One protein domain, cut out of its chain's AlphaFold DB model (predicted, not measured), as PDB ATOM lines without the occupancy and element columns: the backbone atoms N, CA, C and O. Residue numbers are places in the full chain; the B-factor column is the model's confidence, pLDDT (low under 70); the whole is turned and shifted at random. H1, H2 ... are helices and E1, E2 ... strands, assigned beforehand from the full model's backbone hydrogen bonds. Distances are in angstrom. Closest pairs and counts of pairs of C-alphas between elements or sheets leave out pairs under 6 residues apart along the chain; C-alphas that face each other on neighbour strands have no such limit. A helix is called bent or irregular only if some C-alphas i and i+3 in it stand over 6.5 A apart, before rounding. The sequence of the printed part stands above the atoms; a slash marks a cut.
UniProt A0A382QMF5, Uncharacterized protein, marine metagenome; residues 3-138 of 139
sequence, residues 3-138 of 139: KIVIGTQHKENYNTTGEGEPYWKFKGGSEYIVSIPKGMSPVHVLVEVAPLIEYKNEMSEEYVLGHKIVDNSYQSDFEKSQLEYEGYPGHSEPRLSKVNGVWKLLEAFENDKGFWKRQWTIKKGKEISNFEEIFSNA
ATOM      1  N   LYS A   3      43.590  16.506  34.678       97.31
ATOM      2  CA  LYS A   3      42.623  16.469  35.779       97.31
ATOM      3  C   LYS A   3      43.153  15.564  36.891       97.31
ATOM      4  O   LYS A   3      44.064  14.764  36.670       97.31
ATOM      5  N   ILE A   4      42.570  15.684  38.075       98.12
ATOM      6  CA  ILE A   4      42.772  14.734  39.170       98.12
ATOM      7  C   ILE A   4      41.490  13.937  39.327       98.12
ATOM      8  O   ILE A   4      40.405  14.508  39.372       98.12
ATOM      9  N   VAL A   5      41.628  12.626  39.427       98.50
ATOM     10  CA  VAL A   5      40.548  11.730  39.819       98.50
ATOM     11  C   VAL A   5      40.790  11.335  41.266       98.50
ATOM     12  O   VAL A   5      41.874  10.841  41.575       98.50
ATOM     13  N   ILE A   6      39.818  11.581  42.141       98.56
ATOM     14  CA  ILE A   6      39.885  11.272  43.574       98.56
ATOM     15  C   ILE A   6      38.860  10.182  43.877       98.56
ATOM     16  O   ILE A   6      37.671  10.387  43.658       98.56
ATOM     17  N   GLY A   7      39.319   9.042  44.387       98.38
ATOM     18  CA  GLY A   7      38.442   7.964  44.840       98.38
ATOM     19  C   GLY A   7      38.163   8.083  46.333       98.38
ATOM     20  O   GLY A   7      39.089   8.334  47.112       98.38
ATOM     21  N   THR A   8      36.912   7.881  46.740       98.44
ATOM     22  CA  THR A   8      36.508   7.898  48.153       98.44
ATOM     23  C   THR A   8      36.013   6.542  48.638       98.44
ATOM     24  O   THR A   8      35.787   5.612  47.865       98.44
ATOM     25  N   GLN A   9      35.845   6.438  49.952       98.19
ATOM     26  CA  GLN A   9      35.146   5.359  50.630       98.19
ATOM     27  C   GLN A   9      34.073   5.974  51.521       98.19
ATOM     28  O   GLN A   9      34.387   6.772  52.402       98.19
ATOM     29  N   HIS A  10      32.820   5.568  51.327       97.94
ATOM     30  CA  HIS A  10      31.719   5.937  52.212       97.94
ATOM     31  C   HIS A  10      31.431   4.808  53.207       97.94
ATOM     32  O   HIS A  10      31.499   3.627  52.856       97.94
ATOM     33  N   LYS A  11      31.106   5.133  54.455       97.56
ATOM     34  CA  LYS A  11      30.613   4.163  55.438       97.56
ATOM     35  C   LYS A  11      29.512   4.775  56.292       97.56
ATOM     36  O   LYS A  11      29.536   5.957  56.619       97.56
ATOM     37  N   GLU A  12      28.580   3.925  56.688       97.44
ATOM     38  CA  GLU A  12      27.434   4.284  57.519       97.44
ATOM     39  C   GLU A  12      27.549   3.574  58.868       97.44
ATOM     40  O   GLU A  12      27.923   2.398  58.919       97.44
ATOM     41  N   ASN A  13      27.220   4.273  59.950       96.50
ATOM     42  CA  ASN A  13      27.116   3.712  61.286       96.50
ATOM     43  C   ASN A  13      25.668   3.298  61.564       96.50
ATOM     44  O   ASN A  13      24.767   4.132  61.592       96.50
ATOM     45  N   TYR A  14      25.460   2.007  61.794       94.50
ATOM     46  CA  TYR A  14      24.154   1.423  62.107       94.50
ATOM     47  C   TYR A  14      23.921   1.257  63.614       94.50
ATOM     48  O   TYR A  14      22.882   0.734  64.009       94.50
ATOM     49  N   ASN A  15      24.864   1.696  64.453       92.94
ATOM     50  CA  ASN A  15      24.672   1.783  65.895       92.94
ATOM     51  C   ASN A  15      24.974   3.201  66.394       92.94
ATOM     52  O   ASN A  15      26.122   3.557  66.668       92.94
ATOM     53  N   THR A  16      23.928   4.022  66.465       86.75
ATOM     54  CA  THR A  16      24.011   5.455  66.796       86.75
ATOM     55  C   THR A  16      23.239   5.810  68.065       86.75
ATOM     56  O   THR A  16      23.114   6.979  68.408       86.75
ATOM     57  N   THR A  17      22.732   4.807  68.790       86.00
ATOM     58  CA  THR A  17      21.961   4.998  70.029       86.00
ATOM     59  C   THR A  17      22.832   5.397  71.222       86.00
ATOM     60  O   THR A  17      22.301   5.770  72.262       86.00
ATOM     61  N   GLY A  18      24.161   5.314  71.090       75.69
ATOM     62  CA  GLY A  18      25.111   5.498  72.192       75.69
ATOM     63  C   GLY A  18      25.241   4.271  73.101       75.69
ATOM     64  O   GLY A  18      26.027   4.290  74.046       75.69
ATOM     65  N   GLU A  19      24.504   3.196  72.809       85.31
ATOM     66  CA  GLU A  19      24.595   1.925  73.520       85.31
ATOM     67  C   GLU A  19      25.504   0.957  72.752       85.31
ATOM     68  O   GLU A  19      25.177   0.485  71.662       85.31
ATOM     69  N   GLY A  20      26.662   0.641  73.331       85.81
ATOM     70  CA  GLY A  20      27.647  -0.252  72.721       85.81
ATOM     71  C   GLY A  20      28.522   0.418  71.657       85.81
ATOM     72  O   GLY A  20      28.507   1.633  71.469       85.81
ATOM     73  N   GLU A  21      29.332  -0.393  70.980       92.25
ATOM     74  CA  GLU A  21      30.308   0.098  70.004       92.25
ATOM     75  C   GLU A  21      29.646   0.493  68.670       92.25
ATOM     76  O   GLU A  21      28.710  -0.185  68.224       92.25
ATOM     77  N   PRO A  22      30.147   1.537  67.980       93.12
ATOM     78  CA  PRO A  22      29.709   1.887  66.633       93.12
ATOM     79  C   PRO A  22      29.832   0.707  65.660       93.12
ATOM     80  O   PRO A  22      30.878   0.060  65.576       93.12
ATOM     81  N   TYR A  23      28.790   0.469  64.860       94.56
ATOM     82  CA  TYR A  23      28.786  -0.574  63.833       94.56
ATOM     83  C   TYR A  23      28.878   0.043  62.437       94.56
ATOM     84  O   TYR A  23      27.877   0.421  61.826       94.56
ATOM     85  N   TRP A  24      30.105   0.138  61.925       96.81
ATOM     86  CA  TRP A  24      30.397   0.748  60.631       96.81
ATOM     87  C   TRP A  24      30.293  -0.254  59.481       96.81
ATOM     88  O   TRP A  24      31.089  -1.188  59.379       96.81
ATOM     89  N   LYS A  25      29.365  -0.008  58.554       97.38
ATOM     90  CA  LYS A  25      29.252  -0.744  57.294       97.38
ATOM     91  C   LYS A  25      29.845   0.072  56.151       97.38
ATOM     92  O   LYS A  25      29.344   1.144  55.817       97.38
ATOM     93  N   PHE A  26      30.883  -0.471  55.524       97.25
ATOM     94  CA  PHE A  26      31.497   0.100  54.328       97.25
ATOM     95  C   PHE A  26      30.539  -0.018  53.133       97.25
ATOM     96  O   PHE A  26      29.913  -1.062  52.926       97.25
ATOM     97  N   LYS A  27      30.398   1.071  52.377       96.31
ATOM     98  CA  LYS A  27      29.571   1.197  51.166       96.31
ATOM     99  C   LYS A  27      30.456   1.428  49.939       96.31
ATOM    100  O   LYS A  27      31.670   1.468  50.057       96.31
ATOM    101  N   GLY A  28      29.884   1.560  48.747       93.50
ATOM    102  CA  GLY A  28      30.643   2.139  47.631       93.50
ATOM    103  C   GLY A  28      30.968   3.606  47.929       93.50
ATOM    104  O   GLY A  28      30.178   4.272  48.594       93.50
ATOM    105  N   GLY A  29      32.128   4.093  47.492       94.62
ATOM    106  CA  GLY A  29      32.418   5.530  47.473       94.62
ATOM    107  C   GLY A  29      32.059   6.169  46.133       94.62
ATOM    108  O   GLY A  29      31.251   5.632  45.375       94.62
ATOM    109  N   SER A  30      32.689   7.301  45.836       96.31
ATOM    110  CA  SER A  30      32.523   8.044  44.586       96.31
ATOM    111  C   SER A  30      33.869   8.299  43.910       96.31
ATOM    112  O   SER A  30      34.916   8.336  44.566       96.31
ATOM    113  N   GLU A  31      33.839   8.503  42.593       98.00
ATOM    114  CA  GLU A  31      34.986   8.972  41.820       98.00
ATOM    115  C   GLU A  31      34.789  10.459  41.484       98.00
ATOM    116  O   GLU A  31      33.975  10.824  40.652       98.00
ATOM    117  N   TYR A  32      35.532  11.358  42.130       98.38
ATOM    118  CA  TYR A  32      35.450  12.792  41.855       98.38
ATOM    119  C   TYR A  32      36.421  13.199  40.754       98.38
ATOM    120  O   TYR A  32      37.629  12.982  40.876       98.38
ATOM    121  N   ILE A  33      35.926  13.879  39.717       98.44
ATOM    122  CA  ILE A  33      36.765  14.410  38.635       98.44
ATOM    123  C   ILE A  33      37.021  15.906  38.855       98.44
ATOM    124  O   ILE A  33      36.154  16.758  38.658       98.44
ATOM    125  N   VAL A  34      38.251  16.244  39.224       98.44
ATOM    126  CA  VAL A  34      38.657  17.583  39.658       98.44
ATOM    127  C   VAL A  34      39.510  18.264  38.592       98.44
ATOM    128  O   VAL A  34      40.538  17.746  38.149       98.44
ATOM    129  N   SER A  35      39.104  19.465  38.188       97.81
ATOM    130  CA  SER A  35      39.892  20.299  37.276       97.81
ATOM    131  C   SER A  35      41.056  20.955  38.014       97.81
ATOM    132  O   SER A  35      40.863  21.492  39.102       97.81
ATOM    133  N   ILE A  36      42.245  20.975  37.404       97.19
ATOM    134  CA  ILE A  36      43.410  21.688  37.946       97.19
ATOM    135  C   ILE A  36      43.385  23.140  37.440       97.19
ATOM    136  O   ILE A  36      43.544  23.356  36.233       97.19
ATOM    137  N   PRO A  37      43.200  24.155  38.308       95.88
ATOM    138  CA  PRO A  37      43.231  25.551  37.883       95.88
ATOM    139  C   PRO A  37      44.608  25.952  37.341       95.88
ATOM    140  O   PRO A  37      45.646  25.482  37.812       95.88
ATOM    141  N   LYS A  38      44.633  26.867  36.366       94.06
ATOM    142  CA  LYS A  38      45.884  27.382  35.794       94.06
ATOM    143  C   LYS A  38      46.770  27.968  36.901       94.06
ATOM    144  O   LYS A  38      46.329  28.834  37.648       94.06
ATOM    145  N   GLY A  39      48.023  27.519  36.967       93.69
ATOM    146  CA  GLY A  39      49.001  27.981  37.960       93.69
ATOM    147  C   GLY A  39      48.960  27.243  39.303       93.69
ATOM    148  O   GLY A  39      49.783  27.542  40.163       93.69
ATOM    149  N   MET A  40      48.062  26.269  39.491       95.44
ATOM    150  CA  MET A  40      48.082  25.381  40.658       95.44
ATOM    151  C   MET A  40      48.765  24.050  40.334       95.44
ATOM    152  O   MET A  40      48.625  23.513  39.236       95.44
ATOM    153  N   SER A  41      49.489  23.499  41.310       95.81
ATOM    154  CA  SER A  41      50.000  22.130  41.236       95.81
ATOM    155  C   SER A  41      48.896  21.125  41.604       95.81
ATOM    156  O   SER A  41      47.997  21.470  42.378       95.81
ATOM    157  N   PRO A  42      48.966  19.867  41.125       95.38
ATOM    158  CA  PRO A  42      48.042  18.814  41.552       95.38
ATOM    159  C   PRO A  42      47.989  18.644  43.079       95.38
ATOM    160  O   PRO A  42      46.914  18.497  43.654       95.38
ATOM    161  N   VAL A  43      49.142  18.742  43.748       96.25
ATOM    162  CA  VAL A  43      49.247  18.635  45.212       96.25
ATOM    163  C   VAL A  43      48.474  19.756  45.911       96.25
ATOM    164  O   VAL A  43      47.717  19.481  46.836       96.25
ATOM    165  N   HIS A  44      48.600  21.007  45.453       97.38
ATOM    166  CA  HIS A  44      47.831  22.117  46.031       97.38
ATOM    167  C   HIS A  44      46.324  21.943  45.822       97.38
ATOM    168  O   HIS A  44      45.547  22.246  46.723       97.38
ATOM    169  N   VAL A  45      45.903  21.430  44.662       97.62
ATOM    170  CA  VAL A  45      44.484  21.136  44.403       97.62
ATOM    171  C   VAL A  45      43.960  20.069  45.362       97.62
ATOM    172  O   VAL A  45      42.897  20.259  45.941       97.62
ATOM    173  N   LEU A  46      44.707  18.985  45.586       97.12
ATOM    174  CA  LEU A  46      44.325  17.936  46.540       97.12
ATOM    175  C   LEU A  46      44.175  18.468  47.965       97.12
ATOM    176  O   LEU A  46      43.180  18.160  48.616       97.12
ATOM    177  N   VAL A  47      45.124  19.288  48.426       97.88
ATOM    178  CA  VAL A  47      45.081  19.909  49.762       97.88
ATOM    179  C   VAL A  47      43.837  20.781  49.937       97.88
ATOM    180  O   VAL A  47      43.241  20.785  51.012       97.88
ATOM    181  N   GLU A  48      43.421  21.506  48.896       98.06
ATOM    182  CA  GLU A  48      42.202  22.313  48.958       98.06
ATOM    183  C   GLU A  48      40.919  21.481  48.851       98.06
ATOM    184  O   GLU A  48      39.934  21.821  49.500       98.06
ATOM    185  N   VAL A  49      40.904  20.425  48.031       98.12
ATOM    186  CA  VAL A  49      39.674  19.701  47.666       98.12
ATOM    187  C   VAL A  49      39.335  18.561  48.619       98.12
ATOM    188  O   VAL A  49      38.155  18.374  48.908       98.12
ATOM    189  N   ALA A  50      40.322  17.836  49.153       98.00
ATOM    190  CA  ALA A  50      40.081  16.765  50.123       98.00
ATOM    191  C   ALA A  50      39.149  17.200  51.275       98.00
ATOM    192  O   ALA A  50      38.088  16.597  51.418       98.00
ATOM    193  N   PRO A  51      39.399  18.308  52.004       98.12
ATOM    194  CA  PRO A  51      38.509  18.720  53.091       98.12
ATOM    195  C   PRO A  51      37.100  19.134  52.635       98.12
ATOM    196  O   PRO A  51      36.210  19.239  53.476       98.12
ATOM    197  N   LEU A  52      36.881  19.415  51.345       98.31
ATOM    198  CA  LEU A  52      35.554  19.712  50.791       98.31
ATOM    199  C   LEU A  52      34.739  18.435  50.569       98.31
ATOM    200  O   LEU A  52      33.521  18.477  50.686       98.31
ATOM    201  N   ILE A  53      35.401  17.326  50.236       97.56
ATOM    202  CA  ILE A  53      34.769  16.026  49.979       97.56
ATOM    203  C   ILE A  53      34.593  15.247  51.284       97.56
ATOM    204  O   ILE A  53      33.542  14.656  51.520       97.56
ATOM    205  N   GLU A  54      35.628  15.244  52.122       98.12
ATOM    206  CA  GLU A  54      35.667  14.439  53.334       98.12
ATOM    207  C   GLU A  54      34.766  15.013  54.421       98.12
ATOM    208  O   GLU A  54      34.768  16.218  54.695       98.12
ATOM    209  N   TYR A  55      34.032  14.133  55.090       97.88
ATOM    210  CA  TYR A  55      33.231  14.492  56.248       97.88
ATOM    211  C   TYR A  55      33.077  13.301  57.190       97.88
ATOM    212  O   TYR A  55      33.193  12.140  56.795       97.88
ATOM    213  N   LYS A  56      32.777  13.600  58.453       96.50
ATOM    214  CA  LYS A  56      32.509  12.598  59.480       96.50
ATOM    215  C   LYS A  56      31.503  13.127  60.485       96.50
ATOM    216  O   LYS A  56      31.675  14.219  61.019       96.50
ATOM    217  N   ASN A  57      30.488  12.327  60.766       94.88
ATOM    218  CA  ASN A  57      29.563  12.517  61.876       94.88
ATOM    219  C   ASN A  57      29.246  11.154  62.514       94.88
ATOM    220  O   ASN A  57      29.822  10.135  62.137       94.88
ATOM    221  N   GLU A  58      28.355  11.130  63.503       94.56
ATOM    222  CA  GLU A  58      27.995   9.902  64.225       94.56
ATOM    223  C   GLU A  58      27.325   8.851  63.331       94.56
ATOM    224  O   GLU A  58      27.455   7.659  63.598       94.56
ATOM    225  N   MET A  59      26.646   9.282  62.262       95.25
ATOM    226  CA  MET A  59      25.851   8.432  61.372       95.25
ATOM    227  C   MET A  59      26.631   7.949  60.144       95.25
ATOM    228  O   MET A  59      26.323   6.895  59.594       95.25
ATOM    229  N   SER A  60      27.598   8.724  59.648       96.50
ATOM    230  CA  SER A  60      28.302   8.427  58.395       96.50
ATOM    231  C   SER A  60      29.655   9.130  58.285       96.50
ATOM    232  O   SER A  60      29.911  10.157  58.917       96.50
ATOM    233  N   GLU A  61      30.525   8.565  57.455       97.56
ATOM    234  CA  GLU A  61      31.849   9.098  57.147       97.56
ATOM    235  C   GLU A  61      32.170   8.847  55.670       97.56
ATOM    236  O   GLU A  61      31.941   7.750  55.154       97.56
ATOM    237  N   GLU A  62      32.732   9.850  55.005       98.31
ATOM    238  CA  GLU A  62      33.343   9.721  53.685       98.31
ATOM    239  C   GLU A  62      34.763  10.277  53.735       98.31
ATOM    240  O   GLU A  62      34.984  11.380  54.236       98.31
ATOM    241  N   TYR A  63      35.721   9.503  53.229       98.00
ATOM    242  CA  TYR A  63      37.139   9.859  53.235       98.00
ATOM    243  C   TYR A  63      37.819   9.488  51.916       98.00
ATOM    244  O   TYR A  63      37.367   8.588  51.199       98.00
ATOM    245  N   VAL A  64      38.905  10.184  51.583       98.12
ATOM    246  CA  VAL A  64      39.689   9.941  50.368       98.12
ATOM    247  C   VAL A  64      40.523   8.669  50.531       98.12
ATOM    248  O   VAL A  64      41.277   8.518  51.489       98.12
ATOM    249  N   LEU A  65      40.428   7.762  49.558       97.50
ATOM    250  CA  LEU A  65      41.281   6.572  49.468       97.50
ATOM    251  C   LEU A  65      42.574   6.843  48.698       97.50
ATOM    252  O   LEU A  65      43.616   6.256  48.982       97.50
ATOM    253  N   GLY A  66      42.508   7.712  47.694       97.31
ATOM    254  CA  GLY A  66      43.641   8.009  46.837       97.31
ATOM    255  C   GLY A  66      43.256   8.865  45.644       97.31
ATOM    256  O   GLY A  66      42.104   9.271  45.480       97.31
ATOM    257  N   HIS A  67      44.244   9.143  44.799       98.12
ATOM    258  CA  HIS A  67      44.048   9.929  43.593       98.12
ATOM    259  C   HIS A  67      44.957   9.462  42.454       98.12
ATOM    260  O   HIS A  67      46.001   8.852  42.683       98.12
ATOM    261  N   LYS A  68      44.582   9.809  41.222       97.69
ATOM    262  CA  LYS A  68      45.409   9.656  40.016       97.69
ATOM    263  C   LYS A  68      45.307  10.910  39.147       97.69
ATOM    264  O   LYS A  68      44.262  11.556  39.104       97.69
ATOM    265  N   ILE A  69      46.393  11.263  38.464       97.69
ATOM    266  CA  ILE A  69      46.405  12.347  37.472       97.69
ATOM    267  C   ILE A  69      46.062  11.738  36.115       97.69
ATOM    268  O   ILE A  69      46.621  10.708  35.743       97.69
ATOM    269  N   VAL A  70      45.143  12.365  35.390       97.62
ATOM    270  CA  VAL A  70      44.627  11.869  34.107       97.62
ATOM    271  C   VAL A  70      44.554  12.993  33.076       97.62
ATOM    272  O   VAL A  70      44.552  14.175  33.427       97.62
ATOM    273  N   ASP A  71      44.451  12.640  31.800       96.62
ATOM    274  CA  ASP A  71      44.224  13.610  30.731       96.62
ATOM    275  C   ASP A  71      42.841  14.272  30.813       96.62
ATOM    276  O   ASP A  71      41.883  13.741  31.376       96.62
ATOM    277  N   ASN A  72      42.704  15.449  30.197       93.75
ATOM    278  CA  ASN A  72      41.431  16.176  30.148       93.75
ATOM    279  C   ASN A  72      40.284  15.379  29.504       93.75
ATOM    280  O   ASN A  72      39.126  15.639  29.837       93.75
ATOM    281  N   SER A  73      40.595  14.451  28.598       95.00
ATOM    282  CA  SER A  73      39.631  13.575  27.924       95.00
ATOM    283  C   SER A  73      39.239  12.349  28.749       95.00
ATOM    284  O   SER A  73      38.506  11.503  28.250       95.00
ATOM    285  N   TYR A  74      39.730  12.220  29.987       96.88
ATOM    286  CA  TYR A  74      39.352  11.118  30.859       96.88
ATOM    287  C   TYR A  74      37.837  11.065  31.082       96.88
ATOM    288  O   TYR A  74      37.207  12.077  31.409       96.88
ATOM    289  N   GLN A  75      37.313   9.850  30.963       96.06
ATOM    290  CA  GLN A  75      35.948   9.447  31.265       96.06
ATOM    291  C   GLN A  75      36.028   8.229  32.188       96.06
ATOM    292  O   GLN A  75      36.864   7.343  31.944       96.06
ATOM    293  N   SER A  76      35.213   8.200  33.245       97.12
ATOM    294  CA  SER A  76      35.210   7.065  34.176       97.12
ATOM    295  C   SER A  76      34.627   5.821  33.510       97.12
ATOM    296  O   SER A  76      33.935   5.897  32.491       97.12
ATOM    297  N   ASP A  77      34.907   4.649  34.072       96.94
ATOM    298  CA  ASP A  77      34.342   3.408  33.539       96.94
ATOM    299  C   ASP A  77      32.823   3.337  33.759       96.94
ATOM    300  O   ASP A  77      32.111   2.806  32.910       96.94
ATOM    301  N   PHE A  78      32.307   3.972  34.818       96.44
ATOM    302  CA  PHE A  78      30.869   4.155  35.034       96.44
ATOM    303  C   PHE A  78      30.229   4.995  33.917       96.44
ATOM    304  O   PHE A  78      29.251   4.561  33.305       96.44
ATOM    305  N   GLU A  79      30.810   6.150  33.581       97.25
ATOM    306  CA  GLU A  79      30.332   7.015  32.491       97.25
ATOM    307  C   GLU A  79      30.386   6.310  31.123       97.25
ATOM    308  O   GLU A  79      29.476   6.466  30.312       97.25
ATOM    309  N   LYS A  80      31.431   5.516  30.851       97.50
ATOM    310  CA  LYS A  80      31.517   4.725  29.608       97.50
ATOM    311  C   LYS A  80      30.453   3.633  29.556       97.50
ATOM    312  O   LYS A  80      29.827   3.458  28.517       97.50
ATOM    313  N   SER A  81      30.253   2.920  30.667       97.75
ATOM    314  CA  SER A  81      29.304   1.804  30.727       97.75
ATOM    315  C   SER A  81      27.868   2.257  30.466       97.75
ATOM    316  O   SER A  81      27.144   1.589  29.737       97.75
ATOM    317  N   GLN A  82      27.469   3.424  30.977       97.31
ATOM    318  CA  GLN A  82      26.145   3.982  30.699       97.31
ATOM    319  C   GLN A  82      25.963   4.246  29.206       97.31
ATOM    320  O   GLN A  82      24.989   3.787  28.625       97.31
ATOM    321  N   LEU A  83      26.937   4.884  28.551       95.75
ATOM    322  CA  LEU A  83      26.858   5.115  27.110       95.75
ATOM    323  C   LEU A  83      26.777   3.807  26.308       95.75
ATOM    324  O   LEU A  83      26.017   3.732  25.346       95.75
ATOM    325  N   GLU A  84      27.544   2.789  26.699       97.56
ATOM    326  CA  GLU A  84      27.559   1.484  26.033       97.56
ATOM    327  C   GLU A  84      26.224   0.733  26.164       97.56
ATOM    328  O   GLU A  84      25.716   0.221  25.167       97.56
ATOM    329  N   TYR A  85      25.652   0.669  27.369       96.50
ATOM    330  CA  TYR A  85      24.469  -0.153  27.645       96.50
ATOM    331  C   TYR A  85      23.142   0.593  27.476       96.50
ATOM    332  O   TYR A  85      22.156  -0.007  27.052       96.50
ATOM    333  N   GLU A  86      23.109   1.886  27.791       95.00
ATOM    334  CA  GLU A  86      21.899   2.714  27.735       95.00
ATOM    335  C   GLU A  86      21.778   3.483  26.409       95.00
ATOM    336  O   GLU A  86      20.689   3.914  26.031       95.00
ATOM    337  N   GLY A  87      22.888   3.666  25.681       95.69
ATOM    338  CA  GLY A  87      22.925   4.430  24.430       95.69
ATOM    339  C   GLY A  87      22.938   5.953  24.612       95.69
ATOM    340  O   GLY A  87      22.848   6.685  23.626       95.69
ATOM    341  N   TYR A  88      23.068   6.444  25.847       95.06
ATOM    342  CA  TYR A  88      23.202   7.864  26.179       95.06
ATOM    343  C   TYR A  88      24.177   8.073  27.358       95.06
ATOM    344  O   TYR A  88      24.428   7.133  28.109       95.06
ATOM    345  N   PRO A  89      24.750   9.280  27.549       95.06
ATOM    346  CA  PRO A  89      25.800   9.504  28.552       95.06
ATOM    347  C   PRO A  89      25.388   9.216  30.004       95.06
ATOM    348  O   PRO A  89      26.216   8.777  30.800       95.06
ATOM    349  N   GLY A  90      24.126   9.460  30.355       96.50
ATOM    350  CA  GLY A  90      23.578   9.166  31.673       96.50
ATOM    351  C   GLY A  90      24.127  10.104  32.743       96.50
ATOM    352  O   GLY A  90      24.297  11.301  32.508       96.50
ATOM    353  N   HIS A  91      24.362   9.570  33.939       96.44
ATOM    354  CA  HIS A  91      24.923  10.310  35.063       96.44
ATOM    355  C   HIS A  91      26.430  10.489  34.906       96.44
ATOM    356  O   HIS A  91      27.183   9.524  34.789       96.44
ATOM    357  N   SER A  92      26.872  11.737  34.990       96.75
ATOM    358  CA  SER A  92      28.290  12.049  35.141       96.75
ATOM    359  C   SER A  92      28.780  11.791  36.563       96.75
ATOM    360  O   SER A  92      28.040  11.978  37.531       96.75
ATOM    361  N   GLU A  93      30.059  11.441  36.681       97.88
ATOM    362  CA  GLU A  93      30.752  11.490  37.968       97.88
ATOM    363  C   GLU A  93      30.752  12.925  38.519       97.88
ATOM    364  O   GLU A  93      30.858  13.879  37.735       97.88
ATOM    365  N   PRO A  94      30.712  13.120  39.848       97.56
ATOM    366  CA  PRO A  94      30.747  14.447  40.443       97.56
ATOM    367  C   PRO A  94      32.032  15.192  40.060       97.56
ATOM    368  O   PRO A  94      33.154  14.693  40.205       97.56
ATOM    369  N   ARG A  95      31.884  16.433  39.582       98.06
ATOM    370  CA  ARG A  95      33.007  17.239  39.081       98.06
ATOM    371  C   ARG A  95      33.260  18.451  39.958       98.06
ATOM    372  O   ARG A  95      32.336  19.205  40.253       98.06
ATOM    373  N   LEU A  96      34.523  18.694  40.313       98.12
ATOM    374  CA  LEU A  96      34.931  19.918  41.008       98.12
ATOM    375  C   LEU A  96      35.738  20.846  40.103       98.12
ATOM    376  O   LEU A  96      36.664  20.433  39.398       98.12
ATOM    377  N   SER A  97      35.410  22.134  40.151       97.19
ATOM    378  CA  SER A  97      36.160  23.189  39.464       97.19
ATOM    379  C   SER A  97      36.184  24.472  40.289       97.19
ATOM    380  O   SER A  97      35.252  24.753  41.039       97.19
ATOM    381  N   LYS A  98      37.261  25.253  40.172       96.25
ATOM    382  CA  LYS A  98      37.414  26.521  40.896       96.25
ATOM    383  C   LYS A  98      36.982  27.677  39.996       96.25
ATOM    384  O   LYS A  98      37.619  27.940  38.979       96.25
ATOM    385  N   VAL A  99      35.911  28.370  40.377       94.50
ATOM    386  CA  VAL A  99      35.330  29.508  39.648       94.50
ATOM    387  C   VAL A  99      35.427  30.744  40.533       94.50
ATOM    388  O   VAL A  99      34.909  30.750  41.646       94.50
ATOM    389  N   ASN A 100      36.118  31.787  40.059       93.69
ATOM    390  CA  ASN A 100      36.347  33.032  40.810       93.69
ATOM    391  C   ASN A 100      36.895  32.794  42.232       93.69
ATOM    392  O   ASN A 100      36.462  33.414  43.197       93.69
ATOM    393  N   GLY A 101      37.830  31.846  42.362       94.12
ATOM    394  CA  GLY A 101      38.456  31.492  43.639       94.12
ATOM    395  C   GLY A 101      37.640  30.543  44.525       94.12
ATOM    396  O   GLY A 101      38.163  30.091  45.540       94.12
ATOM    397  N   VAL A 102      36.417  30.185  44.132       95.38
ATOM    398  CA  VAL A 102      35.510  29.337  44.916       95.38
ATOM    399  C   VAL A 102      35.328  27.980  44.241       95.38
ATOM    400  O   VAL A 102      35.102  27.906  43.034       95.38
ATOM    401  N   TRP A 103      35.407  26.898  45.013       97.56
ATOM    402  CA  TRP A 103      35.152  25.554  44.503       97.56
ATOM    403  C   TRP A 103      33.659  25.318  44.278       97.56
ATOM    404  O   TRP A 103      32.814  25.601  45.133       97.56
ATOM    405  N   LYS A 104      33.349  24.793  43.097       97.31
ATOM    406  CA  LYS A 104      32.011  24.411  42.671       97.31
ATOM    407  C   LYS A 104      31.956  22.904  42.477       97.31
ATOM    408  O   LYS A 104      32.834  22.360  41.808       97.31
ATOM    409  N   LEU A 105      30.934  22.274  43.047       97.50
ATOM    410  CA  LEU A 105      30.557  20.893  42.760       97.50
ATOM    411  C   LEU A 105      29.520  20.905  41.640       97.50
ATOM    412  O   LEU A 105      28.615  21.740  41.650       97.50
ATOM    413  N   LEU A 106      29.667  19.998  40.687       97.12
ATOM    414  CA  LEU A 106      28.778  19.830  39.554       97.12
ATOM    415  C   LEU A 106      28.362  18.372  39.447       97.12
ATOM    416  O   LEU A 106      29.212  17.486  39.425       97.12
ATOM    417  N   GLU A 107      27.063  18.169  39.301       95.62
ATOM    418  CA  GLU A 107      26.465  16.894  38.930       95.62
ATOM    419  C   GLU A 107      25.626  17.130  37.681       95.62
ATOM    420  O   GLU A 107      24.930  18.145  37.563       95.62
ATOM    421  N   ALA A 108      25.725  16.220  36.722       96.31
ATOM    422  CA  ALA A 108      24.963  16.303  35.490       96.31
ATOM    423  C   ALA A 108      24.424  14.939  35.074       96.31
ATOM    424  O   ALA A 108      25.021  13.901  35.373       96.31
ATOM    425  N   PHE A 109      23.301  14.986  34.373       95.88
ATOM    426  CA  PHE A 109      22.650  13.860  33.733       95.88
ATOM    427  C   PHE A 109      22.239  14.267  32.318       95.88
ATOM    428  O   PHE A 109      21.728  15.371  32.124       95.88
ATOM    429  N   GLU A 110      22.451  13.394  31.343       95.81
ATOM    430  CA  GLU A 110      22.073  13.629  29.949       95.81
ATOM    431  C   GLU A 110      21.481  12.362  29.336       95.81
ATOM    432  O   GLU A 110      22.048  11.278  29.478       95.81
ATOM    433  N   ASN A 111      20.355  12.507  28.641       94.31
ATOM    434  CA  ASN A 111      19.720  11.445  27.871       94.31
ATOM    435  C   ASN A 111      19.070  11.989  26.588       94.31
ATOM    436  O   ASN A 111      19.219  13.156  26.229       94.31
ATOM    437  N   ASP A 112      18.307  11.135  25.913       91.69
ATOM    438  CA  ASP A 112      17.538  11.448  24.704       91.69
ATOM    439  C   ASP A 112      16.510  12.582  24.874       91.69
ATOM    440  O   ASP A 112      16.084  13.183  23.890       91.69
ATOM    441  N   LYS A 113      16.108  12.899  26.109       90.75
ATOM    442  CA  LYS A 113      15.120  13.946  26.418       90.75
ATOM    443  C   LYS A 113      15.761  15.293  26.733       90.75
ATOM    444  O   LYS A 113      15.065  16.310  26.715       90.75
ATOM    445  N   GLY A 114      17.060  15.326  27.009       92.56
ATOM    446  CA  GLY A 114      17.777  16.556  27.300       92.56
ATOM    447  C   GLY A 114      18.903  16.373  28.305       92.56
ATOM    448  O   GLY A 114      19.324  15.257  28.613       92.56
ATOM    449  N   PHE A 115      19.378  17.499  28.829       94.31
ATOM    450  CA  PHE A 115      20.416  17.518  29.850       94.31
ATOM    451  C   PHE A 115      19.995  18.337  31.067       94.31
ATOM    452  O   PHE A 115      19.360  19.391  30.961       94.31
ATOM    453  N   TRP A 116      20.422  17.861  32.232       95.06
ATOM    454  CA  TRP A 116      20.249  18.494  33.528       95.06
ATOM    455  C   TRP A 116      21.613  18.659  34.161       95.06
ATOM    456  O   TRP A 116      22.390  17.711  34.260       95.06
ATOM    457  N   LYS A 117      21.896  19.866  34.629       95.19
ATOM    458  CA  LYS A 117      23.122  20.170  35.348       95.19
ATOM    459  C   LYS A 117      22.776  20.941  36.603       95.19
ATOM    460  O   LYS A 117      22.132  21.984  36.538       95.19
ATOM    461  N   ARG A 118      23.265  20.451  37.733       95.62
ATOM    462  CA  ARG A 118      23.178  21.121  39.025       95.62
ATOM    463  C   ARG A 118      24.564  21.518  39.478       95.62
ATOM    464  O   ARG A 118      25.529  20.769  39.315       95.62
ATOM    465  N   GLN A 119      24.662  22.724  40.011       95.50
ATOM    466  CA  GLN A 119      25.916  23.276  40.487       95.50
ATOM    467  C   GLN A 119      25.743  23.876  41.875       95.50
ATOM    468  O   GLN A 119      24.835  24.669  42.111       95.50
ATOM    469  N   TRP A 120      26.676  23.557  42.764       96.00
ATOM    470  CA  TRP A 120      26.720  24.051  44.133       96.00
ATOM    471  C   TRP A 120      28.028  24.778  44.399       96.00
ATOM    472  O   TRP A 120      29.068  24.452  43.825       96.00
ATOM    473  N   THR A 121      28.007  25.719  45.337       96.31
ATOM    474  CA  THR A 121      29.222  26.075  46.075       96.31
ATOM    475  C   THR A 121      29.437  25.030  47.152       96.31
ATOM    476  O   THR A 121      28.532  24.821  47.957       96.31
ATOM    477  N   ILE A 122      30.615  24.414  47.182       96.00
ATOM    478  CA  ILE A 122      30.968  23.423  48.199       96.00
ATOM    479  C   ILE A 122      31.941  24.024  49.215       96.00
ATOM    480  O   ILE A 122      32.826  24.815  48.872       96.00
ATOM    481  N   LYS A 123      31.749  23.666  50.478       94.94
ATOM    482  CA  LYS A 123      32.563  24.054  51.630       94.94
ATOM    483  C   LYS A 123      33.078  22.800  52.335       94.94
ATOM    484  O   LYS A 123      32.754  21.675  51.962       94.94
ATOM    485  N   LYS A 124      33.927  23.008  53.342       94.38
ATOM    486  CA  LYS A 124      34.514  21.929  54.140       94.38
ATOM    487  C   LYS A 124      33.422  21.031  54.735       94.38
ATOM    488  O   LYS A 124      32.402  21.546  55.175       94.38
ATOM    489  N   GLY A 125      33.662  19.720  54.781       91.38
ATOM    490  CA  GLY A 125      32.706  18.767  55.348       91.38
ATOM    491  C   GLY A 125      31.545  18.431  54.415       91.38
ATOM    492  O   GLY A 125      30.475  18.076  54.901       91.38
ATOM    493  N   LYS A 126      31.731  18.581  53.095       90.50
ATOM    494  CA  LYS A 126      30.706  18.345  52.064       90.50
ATOM    495  C   LYS A 126      29.445  19.205  52.231       90.50
ATOM    496  O   LYS A 126      28.383  18.892  51.701       90.50
ATOM    497  N   GLU A 127      29.566  20.338  52.921       88.88
ATOM    498  CA  GLU A 127      28.504  21.336  53.022       88.88
ATOM    499  C   GLU A 127      28.321  22.061  51.683       88.88
ATOM    500  O   GLU A 127      29.285  22.554  51.092       88.88
ATOM    501  N   ILE A 128      27.078  22.179  51.215       90.88
ATOM    502  CA  ILE A 128      26.749  22.769  49.912       90.88
ATOM    503  C   ILE A 128      25.747  23.922  50.039       90.88
ATOM    504  O   ILE A 128      24.922  23.955  50.950       90.88
ATOM    505  N   SER A 129      25.831  24.900  49.133       90.00
ATOM    506  CA  SER A 129      24.840  25.982  49.016       90.00
ATOM    507  C   SER A 129      23.501  25.487  48.450       90.00
ATOM    508  O   SER A 129      23.351  24.317  48.121       90.00
ATOM    509  N   ASN A 130      22.540  26.389  48.228       89.12
ATOM    510  CA  ASN A 130      21.488  26.116  47.242       89.12
ATOM    511  C   ASN A 130      22.127  25.886  45.863       89.12
ATOM    512  O   ASN A 130      23.172  26.488  45.569       89.12
ATOM    513  N   PHE A 131      21.523  25.022  45.046       88.25
ATOM    514  CA  PHE A 131      22.011  24.775  43.694       88.25
ATOM    515  C   PHE A 131      21.426  25.739  42.677       88.25
ATOM    516  O   PHE A 131      20.297  26.210  42.800       88.25
ATOM    517  N   GLU A 132      22.211  25.960  41.636       89.19
ATOM    518  CA  GLU A 132      21.756  26.496  40.363       89.19
ATOM    519  C   GLU A 132      21.501  25.306  39.432       89.19
ATOM    520  O   GLU A 132      22.384  24.461  39.253       89.19
ATOM    521  N   GLU A 133      20.294  25.212  38.871       88.94
ATOM    522  CA  GLU A 133      19.941  24.189  37.882       88.94
ATOM    523  C   GLU A 133      19.916  24.796  36.485       88.94
ATOM    524  O   GLU A 133      19.353  25.866  36.257       88.94
ATOM    525  N   ILE A 134      20.534  24.088  35.547       87.88
ATOM    526  CA  ILE A 134      20.485  24.379  34.123       87.88
ATOM    527  C   ILE A 134      19.840  23.173  33.459       87.88
ATOM    528  O   ILE A 134      20.314  22.045  33.613       87.88
ATOM    529  N   PHE A 135      18.773  23.432  32.714       86.56
ATOM    530  CA  PHE A 135      18.049  22.436  31.946       86.56
ATOM    531  C   PHE A 135      17.943  22.876  30.488       86.56
ATOM    532  O   PHE A 135      17.672  24.046  30.208       86.56
ATOM    533  N   SER A 136      18.113  21.926  29.572       85.19
ATOM    534  CA  SER A 136      17.740  22.086  28.169       85.19
ATOM    535  C   SER A 136      17.088  20.812  27.665       85.19
ATOM    536  O   SER A 136      17.594  19.717  27.908       85.19
ATOM    537  N   ASN A 137      16.019  20.971  26.890       82.31
ATOM    538  CA  ASN A 137      15.469  19.884  26.088       82.31
ATOM    539  C   ASN A 137      16.457  19.495  24.978       82.31
ATOM    540  O   ASN A 137      17.224  20.345  24.507       82.31
ATOM    541  N   ALA A 138      16.399  18.235  24.547       74.38
ATOM    542  CA  ALA A 138      16.959  17.832  23.261       74.38
ATOM    543  C   ALA A 138      16.186  18.527  22.119       74.38
ATOM    544  O   ALA A 138      14.982  18.767  22.245       74.38
TER     545      ALA A 138
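This is residues 3 to 138 of the 139 residues of an uncharacterized protein of marine metagenome (UniProt A0A382QMF5). One twisted sheet of eight strands makes two wings: E1, E2 and E4 in one, the row E5 to E8 in the other, with E3 joining them between E1 and E5. H1 packs over the sheet at E3, with E1 and E4 also near it, while H2 lies off the sheet after E4. The printed part has 136 residues with two named helices and eight named strands, in the order E1 E2 E3 H1 E4 H2 E5 E6 E7 E8; the class is mixed, helices and strands. The sheet is branched and mixed, with E3 and E5 its one parallel pair. The whole is only just compact, close to loose, with a radius of gyration of the C-alphas of 16.7 A and spans of 53 by 38 by 29 A.

E1, residues 3 to 13, has three neighbours, and its pairing is staggered. E2, residues 24 to 26, and E3, residues 31 to 35, lie on one side of it, and E4, residues 60 to 71, on the other side, all antiparallel to it. E1 and E2 are a hairpin, with N 25 and O 12 2.8 A apart; N 4 and O 34 are 2.9 A apart between E1 and E3, and N 3 and O 70 2.8 A between E1 and E4. H1, residues 42 to 53, is on the sheet at a height over the sheet of 7.2 A. It lies over E3, slantwise to the strands at 56 degrees on the local plane. Its closest C-alphas to E4 are those of Ala 50 and Val 64, 6.8 A apart. H1 is only just irregular: C-alphas 48 and 51 are 6.6 A apart. H2, residues 77 to 86, is only just not on the sheet, with 4 pairs of C-alphas within 10 A. E5, residues 95 to 99, is parallel to E3, with N 35 and O 96 2.9 A apart. E5, E6 at residues 102 to 111, E7 at residues 114 to 121 and E8 at residues 132 to 137 form a meander, each strand the antiparallel neighbour of the one before. Its N and O pairs within hydrogen-bond range include N 99 and O 102, 2.8 A, N 116 and O 109, 2.8 A, and N 134 and O 117, 2.8 A. In H2 every O i to N i+4 pair is within hydrogen-bond range; in H1, 6 of 8 are.

E1 begins at C-alpha 3, (42.623, 16.469, 35.779), and is 32.5 A long. E4, 32.3 A, bends by 57 degrees at residue 68. H1 is 16.0 A long, E6 29.3 A and E7 24.0 A. E8, 16.9 A, ends at C-alpha 137, (15.469, 19.884, 26.088).

The C-alphas farthest apart, those of Gly 20 and Ala 138, are 53.7 A apart. The printed part has no cut and no long link. Its mean pLDDT is 95.0, and no printed residue is under 70.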